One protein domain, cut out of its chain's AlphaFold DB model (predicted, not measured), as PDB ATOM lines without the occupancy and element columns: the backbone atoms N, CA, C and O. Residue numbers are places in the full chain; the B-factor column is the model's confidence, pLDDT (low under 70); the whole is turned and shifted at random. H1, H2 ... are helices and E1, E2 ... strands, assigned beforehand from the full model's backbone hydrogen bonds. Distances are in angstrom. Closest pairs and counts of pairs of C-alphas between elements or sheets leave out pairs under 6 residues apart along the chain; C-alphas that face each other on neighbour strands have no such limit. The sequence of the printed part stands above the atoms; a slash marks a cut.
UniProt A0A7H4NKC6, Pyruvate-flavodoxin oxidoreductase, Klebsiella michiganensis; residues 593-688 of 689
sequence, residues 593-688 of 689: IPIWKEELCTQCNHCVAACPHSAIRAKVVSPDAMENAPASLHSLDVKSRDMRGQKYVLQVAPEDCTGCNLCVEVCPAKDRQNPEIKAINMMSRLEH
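What this domain is: This is residues 593 to 688 of the 689 residues of the protein "Pyruvate-flavodoxin oxidoreductase" of Klebsiella michiganensis (UniProt A0A7H4NKC6). With little regular structure, this is a loop-rich body in which two small antiparallel sheets, E2-E3 and E1-E4, are bridged by short helices H1 and H3. Residues 627 to 632, after H2, stick out. The 96 printed residues run E1 H1 E2 H2 E3 H3 E4 H4, mixed in class with 37 in named elements; the whole is compact, radius of gyration of the C-alphas 13.4 A, spanning 33 by 30 by 24 A.

How they stand to each other: E2, residues 616 to 621, and E3, 647 to 652, are antiparallel, with N 619 and O 649 2.9 A apart. H1, 606 to 609, touches H3, 662 to 665; their closest C-alphas, Cys 607 and Cys 663, are 4.1 A apart. E1, 593 to 596, and E4, 680 to 684, are antiparallel, with N 595 and O 681 2.8 A apart. The helices are too short for O i to N i+4 pairs.

Where its parts are: C-alpha 593 opens E1 at (143.809, 86.439, 42.917). E2 measures 16.2 A, E3 16.5 A, E4 13.0 A. H2 is residues 623 to 626; H4, 685 to 688, ends at (135.578, 85.146, 40.156).

The domain as a whole: The printed part has no cut. Links H2 to E3 and H3 to E4 are long. No printed residue is under 70 in pLDDT.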
ATOM      1  N   ILE A 593     143.763  87.100  41.610       96.19
ATOM      2  CA  ILE A 593     143.809  86.439  42.917       96.19
ATOM      3  C   ILE A 593     144.091  84.939  42.753       96.19
ATOM      4  O   ILE A 593     143.777  84.368  41.709       96.19
ATOM      5  N   PRO A 594     144.688  84.279  43.762       96.69
ATOM      6  CA  PRO A 594     144.860  82.835  43.724       96.69
ATOM      7  C   PRO A 594     143.497  82.135  43.821       96.69
ATOM      8  O   PRO A 594     142.771  82.331  44.789       96.69
ATOM      9  N   ILE A 595     143.170  81.287  42.851       95.88
ATOM     10  CA  ILE A 595     141.977  80.436  42.844       95.88
ATOM     11  C   ILE A 595     142.383  78.997  43.145       95.88
ATOM     12  O   ILE A 595     143.345  78.478  42.571       95.88
ATOM     13  N   TRP A 596     141.673  78.369  44.084       96.12
ATOM     14  CA  TRP A 596     141.958  77.023  44.572       96.12
ATOM     15  C   TRP A 596     141.394  75.949  43.636       96.12
ATOM     16  O   TRP A 596     140.258  76.035  43.190       96.12
ATOM     17  N   LYS A 597     142.219  74.940  43.340       94.88
ATOM     18  CA  LYS A 597     141.842  73.687  42.680       94.88
ATOM     19  C   LYS A 597     142.005  72.551  43.686       94.88
ATOM     20  O   LYS A 597     143.090  71.970  43.805       94.88
ATOM     21  N   GLU A 598     140.951  72.264  44.447       93.94
ATOM     22  CA  GLU A 598     140.970  71.275  45.534       93.94
ATOM     23  C   GLU A 598     141.517  69.898  45.134       93.94
ATOM     24  O   GLU A 598     142.293  69.317  45.892       93.94
ATOM     25  N   GLU A 599     141.195  69.400  43.940       92.94
ATOM     26  CA  GLU A 599     141.593  68.068  43.452       92.94
ATOM     27  C   GLU A 599     143.113  67.832  43.495       92.94
ATOM     28  O   GLU A 599     143.586  66.726  43.766       92.94
ATOM     29  N   LEU A 600     143.894  68.893  43.278       95.38
ATOM     30  CA  LEU A 600     145.356  68.847  43.263       95.38
ATOM     31  C   LEU A 600     145.965  69.087  44.653       95.38
ATOM     32  O   LEU A 600     147.160  68.879  44.865       95.38
ATOM     33  N   CYS A 601     145.183  69.554  45.626       96.12
ATOM     34  CA  CYS A 601     145.710  70.077  46.878       96.12
ATOM     35  C   CYS A 601     146.252  68.983  47.815       96.12
ATOM     36  O   CYS A 601     145.589  68.002  48.171       96.12
ATOM     37  N   THR A 602     147.474  69.190  48.310       95.56
ATOM     38  CA  THR A 602     148.133  68.289  49.270       95.56
ATOM     39  C   THR A 602     147.926  68.678  50.736       95.56
ATOM     40  O   THR A 602     148.370  67.934  51.601       95.56
ATOM     41  N   GLN A 603     147.240  69.795  51.024       96.00
ATOM     42  CA  GLN A 603     147.013  70.328  52.384       96.00
ATOM     43  C   GLN A 603     148.314  70.678  53.145       96.00
ATOM     44  O   GLN A 603     148.371  70.609  54.368       96.00
ATOM     45  N   CYS A 604     149.375  71.071  52.427       95.75
ATOM     46  CA  CYS A 604     150.686  71.394  53.015       95.75
ATOM     47  C   CYS A 604     150.791  72.791  53.658       95.75
ATOM     48  O   CYS A 604     151.793  73.085  54.302       95.75
ATOM     49  N   ASN A 605     149.804  73.673  53.462       96.81
ATOM     50  CA  ASN A 605     149.775  75.052  53.978       96.81
ATOM     51  C   ASN A 605     150.942  75.977  53.570       96.81
ATOM     52  O   ASN A 605     151.026  77.095  54.080       96.81
ATOM     53  N   HIS A 606     151.797  75.598  52.612       97.75
ATOM     54  CA  HIS A 606     152.873  76.477  52.125       97.75
ATOM     55  C   HIS A 606     152.337  77.814  51.597       97.75
ATOM     56  O   HIS A 606     152.906  78.865  51.875       97.75
ATOM     57  N   CYS A 607     151.205  77.785  50.891       97.56
ATOM     58  CA  CYS A 607     150.547  78.979  50.370       97.56
ATOM     59  C   CYS A 607     150.093  79.951  51.473       97.56
ATOM     60  O   CYS A 607     150.206  81.162  51.296       97.56
ATOM     61  N   VAL A 608     149.632  79.425  52.615       97.75
ATOM     62  CA  VAL A 608     149.230  80.206  53.795       97.75
ATOM     63  C   VAL A 608     150.455  80.825  54.460       97.75
ATOM     64  O   VAL A 608     150.467  82.026  54.712       97.75
ATOM     65  N   ALA A 609     151.502  80.027  54.689       97.44
ATOM     66  CA  ALA A 609     152.735  80.488  55.323       97.44
ATOM     67  C   ALA A 609     153.484  81.536  54.481       97.44
ATOM     68  O   ALA A 609     154.063  82.469  55.028       97.44
ATOM     69  N   ALA A 610     153.451  81.406  53.152       97.50
ATOM     70  CA  ALA A 610     154.126  82.325  52.239       97.50
ATOM     71  C   ALA A 610     153.360  83.632  51.990       97.50
ATOM     72  O   ALA A 610     153.911  84.541  51.373       97.50
ATOM     73  N   CYS A 611     152.095  83.747  52.409       97.19
ATOM     74  CA  CYS A 611     151.295  84.936  52.137       97.19
ATOM     75  C   CYS A 611     151.701  86.106  53.052       97.19
ATOM     76  O   CYS A 611     151.393  86.071  54.246       97.19
ATOM     77  N   PRO A 612     152.278  87.200  52.518       95.75
ATOM     78  CA  PRO A 612     152.744  88.313  53.348       95.75
ATOM     79  C   PRO A 612     151.606  89.160  53.941       95.75
ATOM     80  O   PRO A 612     151.851  89.994  54.806       95.75
ATOM     81  N   HIS A 613     150.362  88.952  53.494       94.75
ATOM     82  CA  HIS A 613     149.186  89.729  53.906       94.75
ATOM     83  C   HIS A 613     148.159  88.907  54.697       94.75
ATOM     84  O   HIS A 613     147.101  89.423  55.046       94.75
ATOM     85  N   SER A 614     148.424  87.618  54.964       95.69
ATOM     86  CA  SER A 614     147.425  86.692  55.531       95.69
ATOM     87  C   SER A 614     146.113  86.655  54.715       95.69
ATOM     88  O   SER A 614     145.041  86.383  55.251       95.69
ATOM     89  N   ALA A 615     146.189  86.947  53.413       96.44
ATOM     90  CA  ALA A 615     145.035  87.004  52.520       96.44
ATOM     91  C   ALA A 615     144.535  85.610  52.115       96.44
ATOM     92  O   ALA A 615     143.382  85.473  51.743       96.44
ATOM     93  N   ILE A 616     145.365  84.569  52.215       97.19
ATOM     94  CA  ILE A 616     144.955  83.170  52.043       97.19
ATOM     95  C   ILE A 616     145.125  82.431  53.368       97.19
ATOM     96  O   ILE A 616     146.171  82.524  54.012       97.19
ATOM     97  N   ARG A 617     144.079  81.726  53.804       97.06
ATOM     98  CA  ARG A 617     144.034  81.035  55.096       97.06
ATOM     99  C   ARG A 617     143.437  79.649  54.940       97.06
ATOM    100  O   ARG A 617     142.472  79.464  54.205       97.06
ATOM    101  N   ALA A 618     143.985  78.702  55.688       96.50
ATOM    102  CA  ALA A 618     143.415  77.375  55.834       96.50
ATOM    103  C   ALA A 618     142.697  77.251  57.181       96.50
ATOM    104  O   ALA A 618     143.165  77.788  58.189       96.50
ATOM    105  N   LYS A 619     141.583  76.525  57.204       95.44
ATOM    106  CA  LYS A 619     140.886  76.116  58.425       95.44
ATOM    107  C   LYS A 619     140.548  74.636  58.364       95.44
ATOM    108  O   LYS A 619     140.213  74.113  57.304       95.44
ATOM    109  N   VAL A 620     140.610  73.991  59.522       95.88
ATOM    110  CA  VAL A 620     140.021  72.671  59.745       95.88
ATOM    111  C   VAL A 620     138.739  72.875  60.539       95.88
ATOM    112  O   VAL A 620     138.757  73.575  61.552       95.88
ATOM    113  N   VAL A 621     137.632  72.324  60.051       95.31
ATOM    114  CA  VAL A 621     136.291  72.502  60.620       95.31
ATOM    115  C   VAL A 621     135.562  71.164  60.711       95.31
ATOM    116  O   VAL A 621     135.863  70.237  59.955       95.31
ATOM    117  N   SER A 622     134.590  71.065  61.618       95.88
ATOM    118  CA  SER A 622     133.720  69.891  61.681       95.88
ATOM    119  C   SER A 622     132.794  69.832  60.461       95.88
ATOM    120  O   SER A 622     132.478  70.877  59.886       95.88
ATOM    121  N   PRO A 623     132.330  68.635  60.056       93.81
ATOM    122  CA  PRO A 623     131.313  68.505  59.013       93.81
ATOM    123  C   PRO A 623     130.055  69.337  59.298       93.81
ATOM    124  O   PRO A 623     129.573  70.014  58.397       93.81
ATOM    125  N   ASP A 624     129.601  69.378  60.553       94.50
ATOM    126  CA  ASP A 624     128.409  70.127  60.978       94.50
ATOM    127  C   ASP A 624     128.545  71.641  60.722       94.50
ATOM    128  O   ASP A 624     127.587  72.321  60.365       94.50
ATOM    129  N   ALA A 625     129.763  72.191  60.826       92.56
ATOM    130  CA  ALA A 625     130.018  73.601  60.527       92.56
ATOM    131  C   ALA A 625     129.883  73.942  59.028       92.56
ATOM    132  O   ALA A 625     129.866  75.122  58.676       92.56
ATOM    133  N   MET A 626     129.794  72.933  58.152       92.06
ATOM    134  CA  MET A 626     129.620  73.089  56.707       92.06
ATOM    135  C   MET A 626     128.160  72.945  56.250       92.06
ATOM    136  O   MET A 626     127.894  73.183  55.077       92.06
ATOM    137  N   GLU A 627     127.210  72.604  57.132       91.56
ATOM    138  CA  GLU A 627     125.802  72.373  56.748       91.56
ATOM    139  C   GLU A 627     125.158  73.579  56.049       91.56
ATOM    140  O   GLU A 627     124.408  73.414  55.092       91.56
ATOM    141  N   ASN A 628     125.498  74.793  56.494       91.56
ATOM    142  CA  ASN A 628     124.999  76.052  55.931       91.56
ATOM    143  C   ASN A 628     126.064  76.800  55.113       91.56
ATOM    144  O   ASN A 628     125.962  78.012  54.912       91.56
ATOM    145  N   ALA A 629     127.126  76.111  54.688       91.38
ATOM    146  CA  ALA A 629     128.136  76.713  53.833       91.38
ATOM    147  C   ALA A 629     127.541  77.048  52.450       91.38
ATOM    148  O   ALA A 629     126.741  76.274  51.921       91.38
ATOM    149  N   PRO A 630     127.939  78.170  51.823       92.50
ATOM    150  CA  PRO A 630     127.580  78.444  50.437       92.50
ATOM    151  C   PRO A 630     128.030  77.302  49.522       92.50
ATOM    152  O   PRO A 630     129.107  76.746  49.722       92.50
ATOM    153  N   ALA A 631     127.264  77.011  48.468       89.75
ATOM    154  CA  ALA A 631     127.633  75.981  47.491       89.75
ATOM    155  C   ALA A 631     128.986  76.256  46.801       89.75
ATOM    156  O   ALA A 631     129.639  75.331  46.331       89.75
ATOM    157  N   SER A 632     129.412  77.522  46.765       89.56
ATOM    158  CA  SER A 632     130.714  77.963  46.258       89.56
ATOM    159  C   SER A 632     131.872  77.784  47.249       89.56
ATOM    160  O   SER A 632     133.022  78.020  46.885       89.56
ATOM    161  N   LEU A 633     131.611  77.405  48.507       92.06
ATOM    162  CA  LEU A 633     132.663  77.154  49.488       92.06
ATOM    163  C   LEU A 633     133.150  75.709  49.378       92.06
ATOM    164  O   LEU A 633     132.598  74.781  49.970       92.06
ATOM    165  N   HIS A 634     134.235  75.541  48.638       92.06
ATOM    166  CA  HIS A 634     134.864  74.250  48.428       92.06
ATOM    167  C   HIS A 634     135.565  73.726  49.698       92.06
ATOM    168  O   HIS A 634     136.006  74.489  50.564       92.06
ATOM    169  N   SER A 635     135.670  72.398  49.833       95.06
ATOM    170  CA  SER A 635     136.363  71.744  50.953       95.06
ATOM    171  C   SER A 635     136.888  70.351  50.584       95.06
ATOM    172  O   SER A 635     136.431  69.731  49.627       95.06
ATOM    173  N   LEU A 636     137.844  69.843  51.365       95.88
ATOM    174  CA  LEU A 636     138.400  68.489  51.253       95.88
ATOM    175  C   LEU A 636     138.308  67.747  52.584       95.88
ATOM    176  O   LEU A 636     138.326  68.370  53.640       95.88
ATOM    177  N   ASP A 637     138.317  66.417  52.568       96.00
ATOM    178  CA  ASP A 637     138.562  65.650  53.795       96.00
ATOM    179  C   ASP A 637     140.002  65.851  54.275       96.00
ATOM    180  O   ASP A 637     140.950  65.821  53.480       96.00
ATOM    181  N   VAL A 638     140.189  66.051  55.581       95.81
ATOM    182  CA  VAL A 638     141.527  66.225  56.158       95.81
ATOM    183  C   VAL A 638     142.356  64.947  55.990       95.81
ATOM    184  O   VAL A 638     141.936  63.855  56.372       95.81
ATOM    185  N   LYS A 639     143.570  65.094  55.442       92.25
ATOM    186  CA  LYS A 639     144.517  63.989  55.206       92.25
ATOM    187  C   LYS A 639     145.301  63.583  56.461       92.25
ATOM    188  O   LYS A 639     145.819  62.469  56.519       92.25
ATOM    189  N   SER A 640     145.409  64.470  57.453       91.25
ATOM    190  CA  SER A 640     146.098  64.180  58.718       91.25
ATOM    191  C   SER A 640     145.344  63.132  59.539       91.25
ATOM    192  O   SER A 640     144.124  63.206  59.683       91.25
ATOM    193  N   ARG A 641     146.079  62.172  60.115       90.25
ATOM    194  CA  ARG A 641     145.498  61.067  60.896       90.25
ATOM    195  C   ARG A 641     144.776  61.550  62.152       90.25
ATOM    196  O   ARG A 641     143.700  61.044  62.449       90.25
ATOM    197  N   ASP A 642     145.329  62.552  62.827       92.44
ATOM    198  CA  ASP A 642     144.839  63.025  64.129       92.44
ATOM    199  C   ASP A 642     143.551  63.860  64.021       92.44
ATOM    200  O   ASP A 642     142.923  64.180  65.023       92.44
ATOM    201  N   MET A 643     143.142  64.214  62.797       92.62
ATOM    202  CA  MET A 643     141.966  65.043  62.504       92.62
ATOM    203  C   MET A 643     141.037  64.369  61.485       92.62
ATOM    204  O   MET A 643     140.326  65.033  60.728       92.62
ATOM    205  N   ARG A 644     141.059  63.033  61.418       92.50
ATOM    206  CA  ARG A 644     140.237  62.272  60.475       92.50
ATOM    207  C   ARG A 644     138.745  62.545  60.710       92.50
ATOM    208  O   ARG A 644     138.289  62.593  61.846       92.50
ATOM    209  N   GLY A 645     137.990  62.701  59.623       92.62
ATOM    210  CA  GLY A 645     136.559  63.036  59.665       92.62
ATOM    211  C   GLY A 645     136.263  64.539  59.716       92.62
ATOM    212  O   GLY A 645     135.104  64.922  59.621       92.62
ATOM    213  N   GLN A 646     137.287  65.390  59.822       96.69
ATOM    214  CA  GLN A 646     137.154  66.842  59.695       96.69
ATOM    215  C   GLN A 646     137.270  67.288  58.226       96.69
ATOM    216  O   GLN A 646     137.799  66.562  57.376       96.69
ATOM    217  N   LYS A 647     136.821  68.514  57.939       96.56
ATOM    218  CA  LYS A 647     136.926  69.174  56.634       96.56
ATOM    219  C   LYS A 647     138.036  70.221  56.635       96.56
ATOM    220  O   LYS A 647     138.187  70.985  57.583       96.56
ATOM    221  N   TYR A 648     138.807  70.260  55.559       97.12
ATOM    222  CA  TYR A 648     139.828  71.255  55.271       97.12
ATOM    223  C   TYR A 648     139.281  72.265  54.261       97.12
ATOM    224  O   TYR A 648     138.839  71.885  53.176       97.12
ATOM    225  N   VAL A 649     139.364  73.547  54.601       96.19
ATOM    226  CA  VAL A 649     138.956  74.670  53.753       96.19
ATOM    227  C   VAL A 649     140.161  75.574  53.546       96.19
ATOM    228  O   VAL A 649     140.794  75.984  54.519       96.19
ATOM    229  N   LEU A 650     140.467  75.909  52.295       96.88
ATOM    230  CA  LEU A 650     141.465  76.912  51.940       96.88
ATOM    231  C   LEU A 650     140.754  78.078  51.267       96.88
ATOM    232  O   LEU A 650     140.244  77.931  50.165       96.88
ATOM    233  N   GLN A 651     140.742  79.234  51.925       95.56
ATOM    234  CA  GLN A 651     139.998  80.389  51.448       95.56
ATOM    235  C   GLN A 651     140.895  81.608  51.296       95.56
ATOM    236  O   GLN A 651     141.741  81.906  52.145       95.56
ATOM    237  N   VAL A 652     140.659  82.335  50.213       95.88
ATOM    238  CA  VAL A 652     141.276  83.626  49.922       95.88
ATOM    239  C   VAL A 652     140.285  84.719  50.298       95.88
ATOM    240  O   VAL A 652     139.094  84.592  50.026       95.88
ATOM    241  N   ALA A 653     140.772  85.772  50.948       95.44
ATOM    242  CA  ALA A 653     140.091  87.039  51.160       95.44
ATOM    243  C   ALA A 653     140.475  87.970  49.995       95.44
ATOM    244  O   ALA A 653     141.566  88.553  50.032       95.44
ATOM    245  N   PRO A 654     139.640  88.091  48.941       93.88
ATOM    246  CA  PRO A 654     140.028  88.774  47.704       93.88
ATOM    247  C   PRO A 654     140.415  90.235  47.934       93.88
ATOM    248  O   PRO A 654     141.402  90.713  47.386       93.88
ATOM    249  N   GLU A 655     139.690  90.912  48.824       91.69
ATOM    250  CA  GLU A 655     139.855  92.339  49.114       91.69
ATOM    251  C   GLU A 655     141.130  92.672  49.909       91.69
ATOM    252  O   GLU A 655     141.568  93.825  49.918       91.69
ATOM    253  N   ASP A 656     141.734  91.679  50.571       93.50
ATOM    254  CA  ASP A 656     143.013  91.814  51.285       93.50
ATOM    255  C   ASP A 656     144.199  91.304  50.440       93.50
ATOM    256  O   ASP A 656     145.364  91.529  50.782       93.50
ATOM    257  N   CYS A 657     143.926  90.600  49.334       94.12
ATOM    258  CA  CYS A 657     144.954  90.107  48.429       94.12
ATOM    259  C   CYS A 657     145.581  91.266  47.646       94.12
ATOM    260  O   CYS A 657     144.903  92.194  47.208       94.12
ATOM    261  N   THR A 658     146.895  91.192  47.430       91.75
ATOM    262  CA  THR A 658     147.646  92.179  46.636       91.75
ATOM    263  C   THR A 658     148.153  91.616  45.308       91.75
ATOM    264  O   THR A 658     148.979  92.255  44.666       91.75
ATOM    265  N   GLY A 659     147.759  90.394  44.935       92.31
ATOM    266  CA  GLY A 659     148.156  89.773  43.666       92.31
ATOM    267  C   GLY A 659     149.643  89.411  43.544       92.31
ATOM    268  O   GLY A 659     150.154  89.284  42.441       92.31
ATOM    269  N   CYS A 660     150.381  89.239  44.650       92.69
ATOM    270  CA  CYS A 660     151.845  89.075  44.605       92.69
ATOM    271  C   CYS A 660     152.351  87.711  44.090       92.69
ATOM    272  O   CYS A 660     153.559  87.494  44.086       92.69
ATOM    273  N   ASN A 661     151.463  86.773  43.737       94.81
ATOM    274  CA  ASN A 661     151.758  85.432  43.201       94.81
ATOM    275  C   ASN A 661     152.606  84.479  44.094       94.81
ATOM    276  O   ASN A 661     152.659  83.280  43.845       94.81
ATOM    277  N   LEU A 662     153.203  84.946  45.198       96.94
ATOM    278  CA  LEU A 662     154.078  84.135  46.067       96.94
ATOM    279  C   LEU A 662     153.455  82.813  46.533       96.94
ATOM    280  O   LEU A 662     154.131  81.791  46.566       96.94
ATOM    281  N   CYS A 663     152.164  82.820  46.876       97.06
ATOM    282  CA  CYS A 663     151.460  81.611  47.301       97.06
ATOM    283  C   CYS A 663     151.437  80.532  46.204       97.06
ATOM    284  O   CYS A 663     151.677  79.362  46.498       97.06
ATOM    285  N   VAL A 664     151.211  80.926  44.949       96.88
ATOM    286  CA  VAL A 664     151.210  80.044  43.777       96.88
ATOM    287  C   VAL A 664     152.628  79.586  43.451       96.88
ATOM    288  O   VAL A 664     152.830  78.413  43.138       96.88
ATOM    289  N   GLU A 665     153.631  80.458  43.578       96.38
ATOM    290  CA  GLU A 665     155.035  80.089  43.365       96.38
ATOM    291  C   GLU A 665     155.477  78.944  44.280       96.38
ATOM    292  O   GLU A 665     155.996  77.937  43.795       96.38
ATOM    293  N   VAL A 666     155.177  79.037  45.579       96.94
ATOM    294  CA  VAL A 666     155.575  78.016  46.566       96.94
ATOM    295  C   VAL A 666     154.727  76.742  46.531       96.94
ATOM    296  O   VAL A 666     155.048  75.786  47.241       96.94
ATOM    297  N   CYS A 667     153.629  76.710  45.768       97.00
ATOM    298  CA  CYS A 667     152.743  75.552  45.716       97.00
ATOM    299  C   CYS A 667     153.466  74.348  45.078       97.00
ATOM    300  O   CYS A 667     153.774  74.388  43.883       97.00
ATOM    301  N   PRO A 668     153.705  73.252  45.831       95.38
ATOM    302  CA  PRO A 668     154.442  72.102  45.310       95.38
ATOM    303  C   PRO A 668     153.568  71.187  44.441       95.38
ATOM    304  O   PRO A 668     154.085  70.365  43.690       95.38
ATOM    305  N   ALA A 669     152.243  71.301  44.562       94.56
ATOM    306  CA  ALA A 669     151.292  70.458  43.857       94.56
ATOM    307  C   ALA A 669     151.030  70.984  42.442       94.56
ATOM    308  O   ALA A 669     150.611  72.134  42.277       94.56
ATOM    309  N   LYS A 670     151.264  70.116  41.454       94.06
ATOM    310  CA  LYS A 670     151.112  70.365  40.017       94.06
ATOM    311  C   LYS A 670     150.231  69.293  39.389       94.06
ATOM    312  O   LYS A 670     150.256  68.144  39.836       94.06
ATOM    313  N   ASP A 671     149.489  69.672  38.360       94.00
ATOM    314  CA  ASP A 671     148.764  68.724  37.527       94.00
ATOM    315  C   ASP A 671     149.735  67.803  36.765       94.00
ATOM    316  O   ASP A 671     150.863  68.180  36.433       94.00
ATOM    317  N   ARG A 672     149.313  66.555  36.528       89.81
ATOM    318  CA  ARG A 672     150.155  65.534  35.885       89.81
ATOM    319  C   ARG A 672     150.243  65.699  34.370       89.81
ATOM    320  O   ARG A 672     151.233  65.261  33.793       89.81
ATOM    321  N   GLN A 673     149.214  66.262  33.739       91.69
ATOM    322  CA  GLN A 673     149.155  66.466  32.291       91.69
ATOM    323  C   GLN A 673     149.730  67.831  31.907       91.69
ATOM    324  O   GLN A 673     150.475  67.919  30.935       91.69
ATOM    325  N   ASN A 674     149.443  68.874  32.691       91.12
ATOM    326  CA  ASN A 674     149.991  70.212  32.497       91.12
ATOM    327  C   ASN A 674     150.652  70.762  33.781       91.12
ATOM    328  O   ASN A 674     149.965  71.335  34.629       91.12
ATOM    329  N   PRO A 675     151.992  70.683  33.906       90.00
ATOM    330  CA  PRO A 675     152.725  71.175  35.075       90.00
ATOM    331  C   PRO A 675     152.619  72.684  35.358       90.00
ATOM    332  O   PRO A 675     153.054  73.113  36.432       90.00
ATOM    333  N   GLU A 676     152.097  73.488  34.425       90.50
ATOM    334  CA  GLU A 676     151.804  74.912  34.649       90.50
ATOM    335  C   GLU A 676     150.588  75.106  35.563       90.50
ATOM    336  O   GLU A 676     150.521  76.084  36.305       90.50
ATOM    337  N   ILE A 677     149.660  74.142  35.573       93.06
ATOM    338  CA  ILE A 677     148.494  74.162  36.450       93.06
ATOM    339  C   ILE A 677     148.904  73.640  37.826       93.06
ATOM    340  O   ILE A 677     149.287  72.480  37.995       93.06
ATOM    341  N   LYS A 678     148.781  74.494  38.840       96.00
ATOM    342  CA  LYS A 678     149.033  74.152  40.245       96.00
ATOM    343  C   LYS A 678     147.723  73.993  41.020       96.00
ATOM    344  O   LYS A 678     146.640  74.281  40.514       96.00
ATOM    345  N   ALA A 679     147.810  73.567  42.282       96.00
ATOM    346  CA  ALA A 679     146.640  73.513  43.172       96.00
ATOM    347  C   ALA A 679     146.063  74.898  43.519       96.00
ATOM    348  O   ALA A 679     144.944  74.985  44.006       96.00
ATOM    349  N   ILE A 680     146.808  75.974  43.278       95.56
ATOM    350  CA  ILE A 680     146.322  77.356  43.316       95.56
ATOM    351  C   ILE A 680     146.919  78.104  42.127       95.56
ATOM    352  O   ILE A 680     148.096  77.909  41.838       95.56
ATOM    353  N   ASN A 681     146.139  78.938  41.441       95.62
ATOM    354  CA  ASN A 681     146.582  79.648  40.232       95.62
ATOM    355  C   ASN A 681     146.094  81.095  40.270       95.62
ATOM    356  O   ASN A 681     144.987  81.337  40.742       95.62
ATOM    357  N   MET A 682     146.895  82.041  39.784       95.31
ATOM    358  CA  MET A 682     146.436  83.422  39.629       95.31
ATOM    359  C   MET A 682     145.416  83.484  38.491       95.31
ATOM    360  O   MET A 682     145.684  82.974  37.406       95.31
ATOM    361  N   MET A 683     144.241  84.049  38.762       94.19
ATOM    362  CA  MET A 683     143.177  84.257  37.774       94.19
ATOM    363  C   MET A 683     142.505  85.613  37.998       94.19
ATOM    364  O   MET A 683     142.603  86.183  39.090       94.19
ATOM    365  N   SER A 684     141.804  86.108  36.974       89.44
ATOM    366  CA  SER A 684     141.086  87.387  36.996       89.44
ATOM    367  C   SER A 684     140.144  87.485  38.193       89.44
ATOM    368  O   SER A 684     139.226  86.685  38.351       89.44
ATOM    369  N   ARG A 685     140.326  88.508  39.032       89.12
ATOM    370  CA  ARG A 685     139.424  88.755  40.162       89.12
ATOM    371  C   ARG A 685     138.002  89.051  39.683       89.12
ATOM    372  O   ARG A 685     137.063  88.595  40.316       89.12
ATOM    373  N   LEU A 686     137.852  89.795  38.585       83.56
ATOM    374  CA  LEU A 686     136.546  90.216  38.060       83.56
ATOM    375  C   LEU A 686     135.697  89.050  37.537       83.56
ATOM    376  O   LEU A 686     134.480  89.161  37.496       83.56
ATOM    377  N   GLU A 687     136.323  87.947  37.129       85.88
ATOM    378  CA  GLU A 687     135.607  86.753  36.657       85.88
ATOM    379  C   GLU A 687     135.162  85.842  37.814       85.88
ATOM    380  O   GLU A 687     134.342  84.947  37.616       85.88
ATOM    381  N   HIS A 688     135.702  86.058  39.018       84.31
ATOM    382  CA  HIS A 688     135.578  85.146  40.156       84.31
ATOM    383  C   HIS A 688     135.009  85.783  41.434       84.31
ATOM    384  O   HIS A 688     134.864  85.070  42.431       84.31
TER     385      HIS A 688